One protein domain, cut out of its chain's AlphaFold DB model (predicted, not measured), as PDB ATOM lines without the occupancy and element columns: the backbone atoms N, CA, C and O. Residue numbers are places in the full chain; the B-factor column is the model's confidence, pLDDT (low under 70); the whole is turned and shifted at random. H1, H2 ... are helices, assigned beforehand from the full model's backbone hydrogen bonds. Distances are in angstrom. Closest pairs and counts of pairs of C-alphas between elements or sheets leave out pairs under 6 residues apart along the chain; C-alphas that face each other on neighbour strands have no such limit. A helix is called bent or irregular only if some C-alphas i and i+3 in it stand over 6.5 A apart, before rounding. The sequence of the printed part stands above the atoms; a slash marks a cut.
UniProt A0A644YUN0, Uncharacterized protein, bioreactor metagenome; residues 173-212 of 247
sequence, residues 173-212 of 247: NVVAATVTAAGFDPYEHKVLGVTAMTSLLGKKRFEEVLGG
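Overview. This is residues 173 to 212 of the 247 residues of an uncharacterized protein of bioreactor metagenome (UniProt A0A644YUN0). Picture a stretched dumbbell: one short helix, H1, alone at one end, and a pair of short helices, H2 and H3, set at a steep angle to each other at the other end. Between these ends the 12-residue link, residues 182 to 193, first turns back at the end of H1, then runs out as a drawn-out stretch of chain with no named element, which makes much of the length. The printed part has 40 residues with three named helices, H1, H2 and H3 in that order, and no named strand; the class is all helix, with 27 of the residues in the helices. It is extended, with a radius of gyration of the C-alphas of 15.8 A and spans of 42 by 17 by 12 A.

Arrangement. Start at Asn 173, where H1, residues 173 to 181, begins; it touches no helix. Go on past the long link to H2, residues 194 to 201, and you will find it apart from H1. Next comes H3, residues 203 to 212, which is also apart from H1. Look at Thr 198 and Phe 206: their C-alphas, the closest of H2 and H3, are 5.6 A apart. H2 and H3 are close but not clearly touching, with 2 pairs of C-alphas within 8 A. They run opposite ways at a steep tilt of 58 degrees, and their centres are 9.9 A apart. In the backbones of H1 and H2 every O i to N i+4 pair is within hydrogen-bond range; in H3, 5 of 6 are.

Along the chain. Find C-alpha 173 at (5.673, 47.051, 22.576); from there H1 runs 12.0 A to C-alpha 181 at (0.382, 57.654, 20.650). Pick up H2 at C-alpha 194, at (4.701, 42.455, 49.825), and read 10.4 A on to C-alpha 201. H3 is the longest helix by residues, with 10, and runs 13.9 A from C-alpha 203 to C-alpha 212 at (2.697, 50.549, 59.803). H3 is irregular: C-alphas 209 and 212 are 7.5 A apart, against about 5 A in a regular helix, and its line is a rough one.

Size, cuts and confidence. Compare Ala 182 with Lys 204: their C-alphas are the two farthest apart, at 42.2 A. From the first printed C-alpha, of Asn 173, to the last, of Gly 212, it is 37.5 A. The printed part has no cut. The link from H1 to H2, with 12 residues between them, is long, and the link from H2 to H3, the single residue Gly 202, is tight. In the B-factor column the mean pLDDT of the printed part of this model is 87.8, and no printed residue is under 70.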
ATOM      1  N   ASN A 173       4.980  45.781  22.807       88.31
ATOM      2  CA  ASN A 173       5.673  47.051  22.576       88.31
ATOM      3  C   ASN A 173       4.959  47.883  21.512       88.31
ATOM      4  O   ASN A 173       4.775  49.089  21.680       88.31
ATOM      5  N   VAL A 174       4.526  47.239  20.423       89.31
ATOM      6  CA  VAL A 174       3.745  47.908  19.370       89.31
ATOM      7  C   VAL A 174       2.409  48.382  19.930       89.31
ATOM      8  O   VAL A 174       1.985  49.506  19.653       89.31
ATOM      9  N   VAL A 175       1.757  47.558  20.752       90.69
ATOM     10  CA  VAL A 175       0.508  47.932  21.424       90.69
ATOM     11  C   VAL A 175       0.729  49.099  22.379       90.69
ATOM     12  O   VAL A 175       0.005  50.089  22.280       90.69
ATOM     13  N   ALA A 176       1.757  49.047  23.230       90.38
ATOM     14  CA  ALA A 176       2.063  50.127  24.157       90.38
ATOM     15  C   ALA A 176       2.359  51.443  23.424       90.38
ATOM     16  O   ALA A 176       1.794  52.482  23.769       90.38
ATOM     17  N   ALA A 177       3.167  51.407  22.361       90.06
ATOM     18  CA  ALA A 177       3.462  52.583  21.547       90.06
ATOM     19  C   ALA A 177       2.207  53.146  20.855       90.06
ATOM     20  O   ALA A 177       2.009  54.359  20.842       90.06
ATOM     21  N   THR A 178       1.337  52.278  20.328       90.50
ATOM     22  CA  THR A 178       0.095  52.674  19.638       90.50
ATOM     23  C   THR A 178      -0.897  53.331  20.597       90.50
ATOM     24  O   THR A 178      -1.481  54.363  20.278       90.50
ATOM     25  N   VAL A 179      -1.068  52.761  21.789       91.25
ATOM     26  CA  VAL A 179      -1.971  53.286  22.823       91.25
ATOM     27  C   VAL A 179      -1.422  54.590  23.416       91.25
ATOM     28  O   VAL A 179      -2.177  55.553  23.557       91.25
ATOM     29  N   THR A 180      -0.105  54.674  23.640       91.69
ATOM     30  CA  THR A 180       0.568  55.911  24.078       91.69
ATOM     31  C   THR A 180       0.423  57.021  23.035       91.69
ATOM     32  O   THR A 180       0.106  58.157  23.379       91.69
ATOM     33  N   ALA A 181       0.587  56.704  21.744       91.19
ATOM     34  CA  ALA A 181       0.382  57.654  20.650       91.19
ATOM     35  C   ALA A 181      -1.083  58.112  20.524       91.19
ATOM     36  O   ALA A 181      -1.342  59.236  20.098       91.19
ATOM     37  N   ALA A 182      -2.035  57.270  20.933       91.38
ATOM     38  CA  ALA A 182      -3.451  57.618  21.042       91.38
ATOM     39  C   ALA A 182      -3.787  58.448  22.301       91.38
ATOM     40  O   ALA A 182      -4.945  58.807  22.496       91.38
ATOM     41  N   GLY A 183      -2.794  58.770  23.139       92.06
ATOM     42  CA  GLY A 183      -2.950  59.610  24.327       92.06
ATOM     43  C   GLY A 183      -3.409  58.871  25.585       92.06
ATOM     44  O   GLY A 183      -3.813  59.521  26.546       92.06
ATOM     45  N   PHE A 184      -3.355  57.537  25.597       92.12
ATOM     46  CA  PHE A 184      -3.731  56.711  26.745       92.12
ATOM     47  C   PHE A 184      -2.511  55.986  27.324       92.12
ATOM     48  O   PHE A 184      -1.553  55.706  26.610       92.12
ATOM     49  N   ASP A 185      -2.552  55.657  28.615       90.25
ATOM     50  CA  ASP A 185      -1.520  54.838  29.254       90.25
ATOM     51  C   ASP A 185      -1.801  53.345  29.001       90.25
ATOM     52  O   ASP A 185      -2.858  52.854  29.408       90.25
ATOM     53  N   PRO A 186      -0.912  52.614  28.304       89.25
ATOM     54  CA  PRO A 186      -1.103  51.192  28.030       89.25
ATOM     55  C   PRO A 186      -0.831  50.271  29.219       89.25
ATOM     56  O   PRO A 186      -1.080  49.071  29.100       89.25
ATOM     57  N   TYR A 187      -0.274  50.780  30.320       90.44
ATOM     58  CA  TYR A 187       0.193  49.950  31.425       90.44
ATOM     59  C   TYR A 187      -0.771  49.953  32.612       90.44
ATOM     60  O   TYR A 187      -1.366  50.965  32.979       90.44
ATOM     61  N   GLU A 188      -0.882  48.797  33.267       88.50
ATOM     62  CA  GLU A 188      -1.556  48.682  34.558       88.50
ATOM     63  C   GLU A 188      -0.575  49.037  35.685       88.50
ATOM     64  O   GLU A 188       0.397  48.320  35.937       88.50
ATOM     65  N   HIS A 189      -0.835  50.133  36.399       87.06
ATOM     66  CA  HIS A 189      -0.030  50.533  37.557       87.06
ATOM     67  C   HIS A 189      -0.536  49.852  38.821       87.06
ATOM     68  O   HIS A 189      -1.475  50.314  39.470       87.06
ATOM     69  N   LYS A 190       0.109  48.746  39.189       88.69
ATOM     70  CA  LYS A 190      -0.196  48.006  40.414       88.69
ATOM     71  C   LYS A 190       0.940  48.130  41.423       88.69
ATOM     72  O   LYS A 190       2.106  47.915  41.096       88.69
ATOM     73  N   VAL A 191       0.590  48.423  42.677       87.75
ATOM     74  CA  VAL A 191       1.544  48.390  43.796       87.75
ATOM     75  C   VAL A 191       2.138  46.984  43.903       87.75
ATOM     76  O   VAL A 191       1.409  45.990  43.876       87.75
ATOM     77  N   LEU A 192       3.465  46.898  44.017       87.25
ATOM     78  CA  LEU A 192       4.152  45.613  44.126       87.25
ATOM     79  C   LEU A 192       3.646  44.824  45.339       87.25
ATOM     80  O   LEU A 192       3.427  45.375  46.417       87.25
ATOM     81  N   GLY A 193       3.511  43.506  45.168       87.56
ATOM     82  CA  GLY A 193       3.184  42.615  46.278       87.56
ATOM     83  C   GLY A 193       4.254  42.665  47.371       87.56
ATOM     84  O   GLY A 193       5.425  42.918  47.085       87.56
ATOM     85  N   VAL A 194       3.859  42.369  48.613       85.75
ATOM     86  CA  VAL A 194       4.701  42.455  49.825       85.75
ATOM     87  C   VAL A 194       6.087  41.841  49.614       85.75
ATOM     88  O   VAL A 194       7.090  42.477  49.922       85.75
ATOM     89  N   THR A 195       6.168  40.654  49.010       85.62
ATOM     90  CA  THR A 195       7.444  39.972  48.738       85.62
ATOM     91  C   THR A 195       8.329  40.744  47.756       85.62
ATOM     92  O   THR A 195       9.512  40.937  48.018       85.62
ATOM     93  N   ALA A 196       7.768  41.222  46.642       87.56
ATOM     94  CA  ALA A 196       8.511  41.987  45.640       87.56
ATOM     95  C   ALA A 196       8.947  43.357  46.188       87.56
ATOM     96  O   ALA A 196      10.081  43.781  45.971       87.56
ATOM     97  N   MET A 197       8.079  44.007  46.967       90.56
ATOM     98  CA  MET A 197       8.370  45.277  47.633       90.56
ATOM     99  C   MET A 197       9.450  45.123  48.721       90.56
ATOM    100  O   MET A 197      10.336  45.967  48.843       90.56
ATOM    101  N   THR A 198       9.437  44.006  49.460       86.50
ATOM    102  CA  THR A 198      10.476  43.657  50.445       86.50
ATOM    103  C   THR A 198      11.826  43.434  49.768       86.50
ATOM    104  O   THR A 198      12.844  43.911  50.268       86.50
ATOM    105  N   SER A 199      11.853  42.748  48.622       88.50
ATOM    106  CA  SER A 199      13.082  42.537  47.846       88.50
ATOM    107  C   SER A 199      13.651  43.840  47.281       88.50
ATOM    108  O   SER A 199      14.867  44.002  47.253       88.50
ATOM    109  N   LEU A 200      12.790  44.777  46.865       89.56
ATOM    110  CA  LEU A 200      13.206  46.073  46.322       89.56
ATOM    111  C   LEU A 200      13.798  47.000  47.396       89.56
ATOM    112  O   LEU A 200      14.822  47.636  47.169       89.56
ATOM    113  N   LEU A 201      13.145  47.093  48.559       87.19
ATOM    114  CA  LEU A 201      13.534  48.022  49.628       87.19
ATOM    115  C   LEU A 201      14.557  47.419  50.606       87.19
ATOM    116  O   LEU A 201      15.275  48.155  51.282       87.19
ATOM    117  N   GLY A 202      14.637  46.089  50.678       86.69
ATOM    118  CA  GLY A 202      15.375  45.355  51.701       86.69
ATOM    119  C   GLY A 202      14.606  45.283  53.026       86.69
ATOM    120  O   GLY A 202      13.936  46.230  53.431       86.69
ATOM    121  N   LYS A 203      14.730  44.159  53.745       84.19
ATOM    122  CA  LYS A 203      13.890  43.827  54.916       84.19
ATOM    123  C   LYS A 203      13.838  44.917  56.001       84.19
ATOM    124  O   LYS A 203      12.763  45.197  56.510       84.19
ATOM    125  N   LYS A 204      14.975  45.548  56.335       84.19
ATOM    126  CA  LYS A 204      15.029  46.625  57.348       84.19
ATOM    127  C   LYS A 204      14.230  47.858  56.927       84.19
ATOM    128  O   LYS A 204      13.387  48.326  57.676       84.19
ATOM    129  N   ARG A 205      14.478  48.354  55.715       82.25
ATOM    130  CA  ARG A 205      13.850  49.579  55.209       82.25
ATOM    131  C   ARG A 205      12.386  49.358  54.836       82.25
ATOM    132  O   ARG A 205      11.583  50.273  54.952       82.25
ATOM    133  N   PHE A 206      12.039  48.143  54.417       87.81
ATOM    134  CA  PHE A 206      10.655  47.723  54.229       87.81
ATOM    135  C   PHE A 206       9.867  47.820  55.541       87.81
ATOM    136  O   PHE A 206       8.813  48.443  55.559       87.81
ATOM    137  N   GLU A 207      10.404  47.293  56.644       82.75
ATOM    138  CA  GLU A 207       9.746  47.371  57.955       82.75
ATOM    139  C   GLU A 207       9.650  48.818  58.469       82.75
ATOM    140  O   GLU A 207       8.593  49.243  58.922       82.75
ATOM    141  N   GLU A 208      10.722  49.607  58.331       86.38
ATOM    142  CA  GLU A 208      10.751  51.018  58.751       86.38
ATOM    143  C   GLU A 208       9.730  51.891  58.005       86.38
ATOM    144  O   GLU A 208       9.129  52.782  58.600       86.38
ATOM    145  N   VAL A 209       9.549  51.664  56.700       84.62
ATOM    146  CA  VAL A 209       8.716  52.526  55.842       84.62
ATOM    147  C   VAL A 209       7.286  52.003  55.720       84.62
ATOM    148  O   VAL A 209       6.348  52.795  55.647       84.62
ATOM    149  N   LEU A 210       7.112  50.681  55.667       86.38
ATOM    150  CA  LEU A 210       5.840  50.037  55.338       86.38
ATOM    151  C   LEU A 210       5.254  49.201  56.478       86.38
ATOM    152  O   LEU A 210       4.090  48.827  56.375       86.38
ATOM    153  N   GLY A 211       5.983  48.958  57.574       78.38
ATOM    154  CA  GLY A 211       5.508  48.143  58.701       78.38
ATOM    155  C   GLY A 211       4.182  48.629  59.298       78.38
ATOM    156  O   GLY A 211       3.322  47.821  59.630       78.38
ATOM    157  N   GLY A 212       3.957  49.948  59.336       82.19
ATOM    158  CA  GLY A 212       2.697  50.549  59.803       82.19
ATOM    159  C   GLY A 212       1.506  50.419  58.841       82.19
ATOM    160  O   GLY A 212       0.386  50.741  59.224       82.19
TER     161      GLY A 212